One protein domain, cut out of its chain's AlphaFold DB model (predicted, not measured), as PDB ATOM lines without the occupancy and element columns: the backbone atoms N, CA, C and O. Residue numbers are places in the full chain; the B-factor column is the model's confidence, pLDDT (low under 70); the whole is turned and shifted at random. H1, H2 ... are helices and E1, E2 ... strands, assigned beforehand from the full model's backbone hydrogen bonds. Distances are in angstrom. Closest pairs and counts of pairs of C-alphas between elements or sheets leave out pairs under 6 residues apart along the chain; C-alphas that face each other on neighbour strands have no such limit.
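This is residues 147 to 205 and 215 to 238 of the 558 residues of the protein "VGCC_alpha2 domain-containing protein" of Eumeta variegata (UniProt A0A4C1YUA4). Three helices set at slants to one another make the body, H1 packing on both H2 and H3. The small sheet of E2 and E3 lies to the side of H2 away from H1, its strand E2 next to H2, and the unnamed residues 194 to 205 run from the end of H2 to the far side of this sheet. The printed part has 83 residues, with three named helices and three named strands in the order H1 E1 E2 H2 E3 H3; the sheet is antiparallel, in the order E2 - E3, and the class is mostly helix. It is compact, with a radius of gyration of the C-alphas of 12.6 A, and only just elongated, spanning 41 by 27 by 18 A.

H1, residues 147 to 156, touches H2, residues 180 to 193; their closest C-alphas, of Ala 149 and Leu 188, are 5.3 A apart. They run opposite ways at a tilt of 36 degrees, only just steep. H1 touches H3, residues 222 to 234, at Ala 152 and Cys 229, their closest C-alphas, 4.9 A apart, at a steep tilt of 54 degrees, the same way. H2 and H3 are near each other, with 5 pairs of C-alphas within 10 A. E1, residues 161 to 163, pairs with no named strand. E2, residues 170 to 172, and E3, residues 218 to 220, are antiparallel at 172 degrees, with N 171 and O 219 within hydrogen-bond range at 2.8 A. The closest C-alphas of E2 and H2, of Cys 170 and Phe 184, are 6.7 A apart. H1, H2 and H3 have every O i to N i+4 pair within hydrogen-bond range.

H1 begins at C-alpha 147 (129.525, 98.838, 125.944) and is 14.2 A long. H2 is 20.7 A long. H3 is 18.2 A long and ends at C-alpha 234 (122.645, 95.170, 138.114).

Residues 206 to 214 are not printed, and C-alphas 205 and 215 are 13.1 A apart across the cut. Of the links printed whole, none is long. The pLDDT is under 70 at residues 173 to 178, 195 to 205 and 215 to 218.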
ATOM      1  N   GLN A 147     130.787  99.578 125.781       89.62
ATOM      2  CA  GLN A 147     129.525  98.838 125.944       89.62
ATOM      3  C   GLN A 147     128.978  98.934 127.373       89.62
ATOM      4  O   GLN A 147     127.818  99.276 127.563       89.62
ATOM      5  N   LEU A 148     129.825  98.703 128.383       89.81
ATOM      6  CA  LEU A 148     129.419  98.811 129.785       89.81
ATOM      7  C   LEU A 148     128.998 100.244 130.141       89.81
ATOM      8  O   LEU A 148     128.068 100.438 130.919       89.81
ATOM      9  N   ALA A 149     129.682 101.247 129.582       90.50
ATOM     10  CA  ALA A 149     129.313 102.645 129.766       90.50
ATOM     11  C   ALA A 149     127.948 102.967 129.136       90.50
ATOM     12  O   ALA A 149     127.165 103.691 129.745       90.50
ATOM     13  N   ASP A 150     127.646 102.404 127.962       92.62
ATOM     14  CA  ASP A 150     126.362 102.589 127.280       92.62
ATOM     15  C   ASP A 150     125.212 101.904 128.032       92.62
ATOM     16  O   ASP A 150     124.180 102.520 128.294       92.62
ATOM     17  N   GLU A 151     125.410 100.662 128.480       93.50
ATOM     18  CA  GLU A 151     124.444  99.949 129.322       93.50
ATOM     19  C   GLU A 151     124.167 100.697 130.631       93.50
ATOM     20  O   GLU A 151     123.011 100.869 131.018       93.50
ATOM     21  N   ALA A 152     125.217 101.190 131.296       93.50
ATOM     22  CA  ALA A 152     125.076 101.972 132.518       93.50
ATOM     23  C   ALA A 152     124.361 103.305 132.274       93.50
ATOM     24  O   ALA A 152     123.535 103.706 133.092       93.50
ATOM     25  N   LEU A 153     124.640 103.978 131.154       93.94
ATOM     26  CA  LEU A 153     123.959 105.216 130.782       93.94
ATOM     27  C   LEU A 153     122.457 104.975 130.598       93.94
ATOM     28  O   LEU A 153     121.660 105.732 131.142       93.94
ATOM     29  N   ARG A 154     122.068 103.902 129.896       93.19
ATOM     30  CA  ARG A 154     120.656 103.514 129.738       93.19
ATOM     31  C   ARG A 154     120.008 103.183 131.080       93.19
ATOM     32  O   ARG A 154     118.906 103.644 131.337       93.19
ATOM     33  N   ALA A 155     120.716 102.446 131.936       92.88
ATOM     34  CA  ALA A 155     120.240 102.047 133.259       92.88
ATOM     35  C   ALA A 155     120.081 103.207 134.254       92.88
ATOM     36  O   ALA A 155     119.415 103.037 135.272       92.88
ATOM     37  N   LEU A 156     120.775 104.329 134.042       93.00
ATOM     38  CA  LEU A 156     120.692 105.528 134.886       93.00
ATOM     39  C   LEU A 156     119.749 106.583 134.307       93.00
ATOM     40  O   LEU A 156     119.314 107.482 135.028       93.00
ATOM     41  N   ASN A 157     119.446 106.494 133.015       89.12
ATOM     42  CA  ASN A 157     118.588 107.453 132.345       89.12
ATOM     43  C   ASN A 157     117.170 107.403 132.925       89.12
ATOM     44  O   ASN A 157     116.610 106.320 133.080       89.12
ATOM     45  N   ASN A 158     116.593 108.572 133.210       83.88
ATOM     46  CA  ASN A 158     115.276 108.708 133.842       83.88
ATOM     47  C   ASN A 158     115.148 107.925 135.164       83.88
ATOM     48  O   ASN A 158     114.112 107.341 135.441       83.88
ATOM     49  N   THR A 159     116.204 107.856 135.976       87.81
ATOM     50  CA  THR A 159     116.127 107.262 137.322       87.81
ATOM     51  C   THR A 159     116.642 108.249 138.356       87.81
ATOM     52  O   THR A 159     117.543 109.036 138.061       87.81
ATOM     53  N   GLU A 160     116.105 108.194 139.573       89.06
ATOM     54  CA  GLU A 160     116.659 108.947 140.694       89.06
ATOM     55  C   GLU A 160     117.854 108.209 141.287       89.06
ATOM     56  O   GLU A 160     117.741 107.101 141.824       89.06
ATOM     57  N   PHE A 161     119.026 108.832 141.192       92.50
ATOM     58  CA  PHE A 161     120.253 108.292 141.750       92.50
ATOM     59  C   PHE A 161     121.196 109.401 142.206       92.50
ATOM     60  O   PHE A 161     121.140 110.530 141.724       92.50
ATOM     61  N   ALA A 162     122.104 109.047 143.106       92.69
ATOM     62  CA  ALA A 162     123.273 109.846 143.417       92.69
ATOM     63  C   ALA A 162     124.510 108.967 143.443       92.69
ATOM     64  O   ALA A 162     124.453 107.750 143.654       92.69
ATOM     65  N   ILE A 163     125.644 109.621 143.259       91.75
ATOM     66  CA  ILE A 163     126.953 109.008 143.429       91.75
ATOM     67  C   ILE A 163     127.646 109.615 144.639       91.75
ATOM     68  O   ILE A 163     127.412 110.766 145.008       91.75
ATOM     69  N   HIS A 164     128.564 108.861 145.235       90.75
ATOM     70  CA  HIS A 164     129.266 109.329 146.416       90.75
ATOM     71  C   HIS A 164     130.013 110.659 146.125       90.75
ATOM     72  O   HIS A 164     131.004 110.665 145.388       90.75
ATOM     73  N   PRO A 165     129.671 111.784 146.786       86.50
ATOM     74  CA  PRO A 165     130.105 113.123 146.360       86.50
ATOM     75  C   PRO A 165     131.607 113.397 146.542       86.50
ATOM     76  O   PRO A 165     132.200 114.222 145.834       86.50
ATOM     77  N   ASP A 166     132.226 112.709 147.503       83.00
ATOM     78  CA  ASP A 166     133.653 112.856 147.813       83.00
ATOM     79  C   ASP A 166     134.559 111.847 147.089       83.00
ATOM     80  O   ASP A 166     135.775 111.891 147.279       83.00
ATOM     81  N   TRP A 167     134.001 110.881 146.354       84.62
ATOM     82  CA  TRP A 167     134.812 109.877 145.663       84.62
ATOM     83  C   TRP A 167     135.273 110.422 144.316       84.62
ATOM     84  O   TRP A 167     134.573 111.185 143.651       84.62
ATOM     85  N   LEU A 168     136.491 110.058 143.924       83.00
ATOM     86  CA  LEU A 168     137.051 110.465 142.645       83.00
ATOM     87  C   LEU A 168     136.730 109.398 141.598       83.00
ATOM     88  O   LEU A 168     137.499 108.457 141.428       83.00
ATOM     89  N   TYR A 169     135.601 109.560 140.915       83.88
ATOM     90  CA  TYR A 169     135.211 108.734 139.772       83.88
ATOM     91  C   TYR A 169     135.943 109.188 138.508       83.88
ATOM     92  O   TYR A 169     136.926 108.587 138.086       83.88
ATOM     93  N   CYS A 170     135.507 110.318 137.971       82.31
ATOM     94  CA  CYS A 170     136.183 111.105 136.959       82.31
ATOM     95  C   CYS A 170     135.978 112.573 137.316       82.31
ATOM     96  O   CYS A 170     134.894 112.946 137.765       82.31
ATOM     97  N   ARG A 171     137.012 113.397 137.154       78.75
ATOM     98  CA  ARG A 171     136.939 114.826 137.448       78.75
ATOM     99  C   ARG A 171     137.605 115.658 136.371       78.75
ATOM    100  O   ARG A 171     138.761 115.394 136.047       78.75
ATOM    101  N   HIS A 172     136.914 116.690 135.899       73.88
ATOM    102  CA  HIS A 172     137.504 117.728 135.051       73.88
ATOM    103  C   HIS A 172     138.251 118.765 135.914       73.88
ATOM    104  O   HIS A 172     137.740 119.200 136.948       73.88
ATOM    105  N   ILE A 173     139.465 119.171 135.530       65.81
ATOM    106  CA  ILE A 173     140.290 120.126 136.298       65.81
ATOM    107  C   ILE A 173     139.634 121.508 136.332       65.81
ATOM    108  O   ILE A 173     139.575 122.137 137.385       65.81
ATOM    109  N   GLU A 174     139.126 121.964 135.187       58.56
ATOM    110  CA  GLU A 174     138.665 123.347 135.014       58.56
ATOM    111  C   GLU A 174     137.172 123.548 135.305       58.56
ATOM    112  O   GLU A 174     136.732 124.670 135.540       58.56
ATOM    113  N   GLN A 175     136.375 122.475 135.316       58.03
ATOM    114  CA  GLN A 175     134.923 122.569 135.463       58.03
ATOM    115  C   GLN A 175     134.495 121.936 136.782       58.03
ATOM    116  O   GLN A 175     134.640 120.737 137.004       58.03
ATOM    117  N   HIS A 176     133.956 122.752 137.685       62.91
ATOM    118  CA  HIS A 176     133.259 122.264 138.869       62.91
ATOM    119  C   HIS A 176     131.786 122.071 138.519       62.91
ATOM    120  O   HIS A 176     130.949 122.923 138.808       62.91
ATOM    121  N   TRP A 177     131.489 120.947 137.868       59.66
ATOM    122  CA  TRP A 177     130.122 120.500 137.639       59.66
ATOM    123  C   TRP A 177     129.408 120.347 138.989       59.66
ATOM    124  O   TRP A 177     129.917 119.714 139.917       59.66
ATOM    125  N   LYS A 178     128.229 120.954 139.103       69.31
ATOM    126  CA  LYS A 178     127.280 120.701 140.186       69.31
ATOM    127  C   LYS A 178     125.913 120.477 139.542       69.31
ATOM    128  O   LYS A 178     125.513 121.339 138.757       69.31
ATOM    129  N   PRO A 179     125.205 119.374 139.840       79.94
ATOM    130  CA  PRO A 179     125.543 118.264 140.751       79.94
ATOM    131  C   PRO A 179     126.591 117.267 140.187       79.94
ATOM    132  O   PRO A 179     126.970 117.348 139.017       79.94
ATOM    133  N   ARG A 180     127.117 116.360 141.031       84.25
ATOM    134  CA  ARG A 180     128.220 115.420 140.694       84.25
ATOM    135  C   ARG A 180     127.806 114.362 139.669       84.25
ATOM    136  O   ARG A 180     128.621 113.889 138.882       84.25
ATOM    137  N   GLU A 181     126.532 114.027 139.661       88.88
ATOM    138  CA  GLU A 181     125.876 113.054 138.801       88.88
ATOM    139  C   GLU A 181     126.002 113.462 137.327       88.88
ATOM    140  O   GLU A 181     126.278 112.627 136.470       88.88
ATOM    141  N   ASN A 182     125.913 114.764 137.036       88.25
ATOM    142  CA  ASN A 182     126.075 115.293 135.681       88.25
ATOM    143  C   ASN A 182     127.506 115.118 135.159       88.25
ATOM    144  O   ASN A 182     127.695 114.774 133.993       88.25
ATOM    145  N   GLU A 183     128.509 115.309 136.025       86.75
ATOM    146  CA  GLU A 183     129.918 115.045 135.701       86.75
ATOM    147  C   GLU A 183     130.100 113.567 135.335       86.75
ATOM    148  O   GLU A 183     130.666 113.230 134.298       86.75
ATOM    149  N   PHE A 184     129.537 112.674 136.146       89.69
ATOM    150  CA  PHE A 184     129.600 111.235 135.918       89.69
ATOM    151  C   PHE A 184     128.925 110.811 134.607       89.69
ATOM    152  O   PHE A 184     129.533 110.103 133.804       89.69
ATOM    153  N   LEU A 185     127.708 111.295 134.338       91.00
ATOM    154  CA  LEU A 185     126.993 111.022 133.086       91.00
ATOM    155  C   LEU A 185     127.738 111.566 131.861       91.00
ATOM    156  O   LEU A 185     127.745 110.918 130.814       91.00
ATOM    157  N   HIS A 186     128.384 112.731 131.979       88.06
ATOM    158  CA  HIS A 186     129.227 113.283 130.921       88.06
ATOM    159  C   HIS A 186     130.367 112.320 130.562       88.06
ATOM    160  O   HIS A 186     130.548 111.988 129.389       88.06
ATOM    161  N   PHE A 187     131.085 111.804 131.564       86.56
ATOM    162  CA  PHE A 187     132.175 110.854 131.332       86.56
ATOM    163  C   PHE A 187     131.692 109.504 130.785       86.56
ATOM    164  O   PHE A 187     132.375 108.923 129.940       86.56
ATOM    165  N   LEU A 188     130.503 109.029 131.176       90.12
ATOM    166  CA  LEU A 188     129.898 107.842 130.559       90.12
ATOM    167  C   LEU A 188     129.605 108.057 129.075       90.12
ATOM    168  O   LEU A 188     130.069 107.272 128.250       90.12
ATOM    169  N   LYS A 189     128.905 109.146 128.724       89.50
ATOM    170  CA  LYS A 189     128.622 109.518 127.325       89.50
ATOM    171  C   LYS A 189     129.900 109.671 126.510       89.50
ATOM    172  O   LYS A 189     129.941 109.353 125.328       89.50
ATOM    173  N   TRP A 190     130.965 110.161 127.126       84.62
ATOM    174  CA  TRP A 190     132.226 110.291 126.421       84.62
ATOM    175  C   TRP A 190     132.905 108.941 126.174       84.62
ATOM    176  O   TRP A 190     133.451 108.715 125.093       84.62
ATOM    177  N   ARG A 191     132.817 108.014 127.137       84.75
ATOM    178  CA  ARG A 191     133.359 106.652 127.022       84.75
ATOM    179  C   ARG A 191     132.627 105.800 125.987       84.75
ATOM    180  O   ARG A 191     133.257 104.924 125.398       84.75
ATOM    181  N   THR A 192     131.339 106.049 125.741       84.50
ATOM    182  CA  THR A 192     130.606 105.379 124.652       84.50
ATOM    183  C   THR A 192     131.108 105.822 123.277       84.50
ATOM    184  O   THR A 192     131.236 104.992 122.384       84.50
ATOM    185  N   ILE A 193     131.460 107.104 123.122       83.50
ATOM    186  CA  ILE A 193     131.971 107.671 121.864       83.50
ATOM    187  C   ILE A 193     133.455 107.327 121.647       83.50
ATOM    188  O   ILE A 193     133.875 107.088 120.517       83.50
ATOM    189  N   LYS A 194     134.268 107.310 122.713       77.88
ATOM    190  CA  LYS A 194     135.714 107.030 122.664       77.88
ATOM    191  C   LYS A 194     136.081 105.859 123.583       77.88
ATOM    192  O   LYS A 194     136.415 106.059 124.753       77.88
ATOM    193  N   SER A 195     136.066 104.641 123.039       64.56
ATOM    194  CA  SER A 195     136.347 103.396 123.777       64.56
ATOM    195  C   SER A 195     137.791 103.272 124.275       64.56
ATOM    196  O   SER A 195     138.012 102.759 125.370       64.56
ATOM    197  N   ASP A 196     138.761 103.772 123.504       58.94
ATOM    198  CA  ASP A 196     140.200 103.489 123.693       58.94
ATOM    199  C   ASP A 196     140.910 104.512 124.583       58.94
ATOM    200  O   ASP A 196     142.137 104.640 124.606       58.94
ATOM    201  N   PHE A 197     140.129 105.307 125.301       58.44
ATOM    202  CA  PHE A 197     140.669 106.424 126.028       58.44
ATOM    203  C   PHE A 197     141.390 105.950 127.308       58.44
ATOM    204  O   PHE A 197     140.756 105.636 128.305       58.44
ATOM    205  N   ALA A 198     142.722 105.891 127.314       55.31
ATOM    206  CA  ALA A 198     143.462 105.622 128.546       55.31
ATOM    207  C   ALA A 198     143.380 106.851 129.456       55.31
ATOM    208  O   ALA A 198     144.040 107.849 129.159       55.31
ATOM    209  N   ALA A 199     142.613 106.787 130.553       53.94
ATOM    210  CA  ALA A 199     142.579 107.827 131.580       53.94
ATOM    211  C   ALA A 199     143.968 108.072 132.169       53.94
ATOM    212  O   ALA A 199     144.371 107.499 133.183       53.94
ATOM    213  N   ARG A 200     144.748 108.923 131.498       52.84
ATOM    214  CA  ARG A 200     146.076 109.302 131.950       52.84
ATOM    215  C   ARG A 200     145.921 110.032 133.274       52.84
ATOM    216  O   ARG A 200     145.206 111.021 133.391       52.84
ATOM    217  N   LYS A 201     146.598 109.502 134.290       50.19
ATOM    218  CA  LYS A 201     146.730 110.141 135.595       50.19
ATOM    219  C   LYS A 201     147.442 111.470 135.394       50.19
ATOM    220  O   LYS A 201     148.539 111.498 134.845       50.19
ATOM    221  N   LEU A 202     146.842 112.550 135.872       50.75
ATOM    222  CA  LEU A 202     147.517 113.836 135.935       50.75
ATOM    223  C   LEU A 202     148.792 113.737 136.771       50.75
ATOM    224  O   LEU A 202     148.764 113.320 137.930       50.75
ATOM    225  N   HIS A 203     149.894 114.210 136.195       47.47
ATOM    226  CA  HIS A 203     151.151 114.457 136.901       47.47
ATOM    227  C   HIS A 203     151.070 115.675 137.848       47.47
ATOM    228  O   HIS A 203     152.014 115.945 138.586       47.47
ATOM    229  N   HIS A 204     149.945 116.403 137.866       49.19
ATOM    230  CA  HIS A 204     149.855 117.743 138.457       49.19
ATOM    231  C   HIS A 204     149.150 117.831 139.816       49.19
ATOM    232  O   HIS A 204     148.958 118.940 140.301       49.19
ATOM    233  N   LEU A 205     148.825 116.717 140.489       47.47
ATOM    234  CA  LEU A 205     148.132 116.766 141.794       47.47
ATOM    235  C   LEU A 205     148.875 117.574 142.883       47.47
ATOM    236  O   LEU A 205     148.274 117.955 143.882       47.47
ATOM    237  N   ASP A 215     147.574 119.048 127.698       58.12
ATOM    238  CA  ASP A 215     147.418 118.078 128.774       58.12
ATOM    239  C   ASP A 215     145.929 117.802 128.967       58.12
ATOM    240  O   ASP A 215     145.147 118.685 129.307       58.12
ATOM    241  N   MET A 216     145.517 116.556 128.739       56.19
ATOM    242  CA  MET A 216     144.121 116.158 128.904       56.19
ATOM    243  C   MET A 216     143.671 116.427 130.352       56.19
ATOM    244  O   MET A 216     144.217 115.824 131.282       56.19
ATOM    245  N   PRO A 217     142.712 117.346 130.574       63.94
ATOM    246  CA  PRO A 217     142.562 118.032 131.851       63.94
ATOM    247  C   PRO A 217     141.650 117.265 132.811       63.94
ATOM    248  O   PRO A 217     140.785 117.854 133.457       63.94
ATOM    249  N   TYR A 218     141.773 115.945 132.901       69.88
ATOM    250  CA  TYR A 218     140.894 115.164 133.767       69.88
ATOM    251  C   TYR A 218     141.594 113.984 134.418       69.88
ATOM    252  O   TYR A 218     142.586 113.438 133.938       69.88
ATOM    253  N   GLN A 219     141.046 113.598 135.562       75.50
ATOM    254  CA  GLN A 219     141.530 112.500 136.378       75.50
ATOM    255  C   GLN A 219     140.410 111.486 136.552       75.50
ATOM    256  O   GLN A 219     139.352 111.859 137.051       75.50
ATOM    257  N   CYS A 220     140.650 110.221 136.210       77.12
ATOM    258  CA  CYS A 220     139.681 109.153 136.445       77.12
ATOM    259  C   CYS A 220     140.283 107.963 137.189       77.12
ATOM    260  O   CYS A 220     141.438 107.586 136.973       77.12
ATOM    261  N   ASP A 221     139.454 107.353 138.024       81.75
ATOM    262  CA  ASP A 221     139.616 106.011 138.565       81.75
ATOM    263  C   ASP A 221     138.725 105.067 137.736       81.75
ATOM    264  O   ASP A 221     137.525 104.930 137.985       81.75
ATOM    265  N   GLU A 222     139.297 104.471 136.682       80.06
ATOM    266  CA  GLU A 222     138.543 103.621 135.744       80.06
ATOM    267  C   GLU A 222     137.959 102.373 136.418       80.06
ATOM    268  O   GLU A 222     136.876 101.924 136.041       80.06
ATOM    269  N   ASP A 223     138.638 101.833 137.432       82.88
ATOM    270  CA  ASP A 223     138.174 100.650 138.156       82.88
ATOM    271  C   ASP A 223     136.949 100.986 139.005       82.88
ATOM    272  O   ASP A 223     135.979 100.223 139.034       82.88
ATOM    273  N   LEU A 224     136.970 102.136 139.684       84.94
ATOM    274  CA  LEU A 224     135.827 102.611 140.452       84.94
ATOM    275  C   LEU A 224     134.645 102.962 139.533       84.94
ATOM    276  O   LEU A 224     133.520 102.546 139.812       84.94
ATOM    277  N   MET A 225     134.905 103.646 138.415       87.25
ATOM    278  CA  MET A 225     133.905 103.903 137.372       87.25
ATOM    279  C   MET A 225     133.254 102.606 136.877       87.25
ATOM    280  O   MET A 225     132.031 102.492 136.871       87.25
ATOM    281  N   ALA A 226     134.058 101.599 136.516       87.88
ATOM    282  CA  ALA A 226     133.558 100.318 136.022       87.88
ATOM    283  C   ALA A 226     132.688  99.583 137.054       87.88
ATOM    284  O   ALA A 226     131.733  98.903 136.673       87.88
ATOM    285  N   ARG A 227     133.002  99.707 138.351       88.12
ATOM    286  CA  ARG A 227     132.187  99.130 139.432       88.12
ATOM    287  C   ARG A 227     130.829  99.811 139.537       88.12
ATOM    288  O   ARG A 227     129.827  99.106 139.530       88.12
ATOM    289  N   VAL A 228     130.785 101.146 139.537       90.81
ATOM    290  CA  VAL A 228     129.507 101.880 139.550       90.81
ATOM    291  C   VAL A 228     128.661 101.538 138.331       90.81
ATOM    292  O   VAL A 228     127.468 101.302 138.472       90.81
ATOM    293  N   CYS A 229     129.263 101.445 137.143       92.00
ATOM    294  CA  CYS A 229     128.534 101.055 135.937       92.00
ATOM    295  C   CYS A 229     127.871  99.681 136.078       92.00
ATOM    296  O   CYS A 229     126.725  99.506 135.677       92.00
ATOM    297  N   ARG A 230     128.561  98.702 136.670       90.56
ATOM    298  CA  ARG A 230     127.972  97.373 136.888       90.56
ATOM    299  C   ARG A 230     126.886  97.381 137.934       90.56
ATOM    300  O   ARG A 230     125.878  96.719 137.728       90.56
ATOM    301  N   ASP A 231     127.075  98.128 139.010       90.56
ATOM    302  CA  ASP A 231     126.049  98.294 140.029       90.56
ATOM    303  C   ASP A 231     124.801  98.957 139.432       90.56
ATOM    304  O   ASP A 231     123.686  98.502 139.685       90.56
ATOM    305  N   ALA A 232     124.972  99.955 138.561       93.06
ATOM    306  CA  ALA A 232     123.881 100.601 137.837       93.06
ATOM    307  C   ALA A 232     123.118  99.616 136.937       93.06
ATOM    308  O   ALA A 232     121.888  99.563 136.991       93.06
ATOM    309  N   VAL A 233     123.833  98.790 136.165       92.62
ATOM    310  CA  VAL A 233     123.229  97.748 135.314       92.62
ATOM    311  C   VAL A 233     122.543  96.667 136.158       92.62
ATOM    312  O   VAL A 233     121.409  96.283 135.877       92.62
ATOM    313  N   ALA A 234     123.185  96.202 137.230       90.50
ATOM    314  CA  ALA A 234     122.645  95.170 138.114       90.50
ATOM    315  C   ALA A 234     121.359  95.623 138.820       90.50
ATOM    316  O   ALA A 234     120.430  94.835 138.993       90.50
ATOM    317  N   THR A 235     121.286  96.903 139.184       90.75
ATOM    318  CA  THR A 235     120.137  97.505 139.872       90.75
ATOM    319  C   THR A 235     119.134  98.148 138.909       90.75
ATOM    320  O   THR A 235     118.140  98.712 139.361       90.75
ATOM    321  N   ALA A 236     119.353  98.070 137.587       91.00
ATOM    322  CA  ALA A 236     118.510  98.702 136.564       91.00
ATOM    323  C   ALA A 236     117.064  98.209 136.617       91.00
ATOM    324  O   ALA A 236     116.134  99.005 136.580       91.00
ATOM    325  N   ARG A 237     116.868  96.892 136.763       88.88
ATOM    326  CA  ARG A 237     115.522  96.306 136.850       88.88
ATOM    327  C   ARG A 237     114.738  96.852 138.038       88.88
ATOM    328  O   ARG A 237     113.577  97.181 137.870       88.88
ATOM    329  N   TRP A 238     115.372  96.981 139.203       87.62
ATOM    330  CA  TRP A 238     114.729  97.565 140.381       87.62
ATOM    331  C   TRP A 238     114.387  99.042 140.152       87.62
ATOM    332  O   TRP A 238     113.263  99.441 140.431       87.62
TER     333      TRP A 238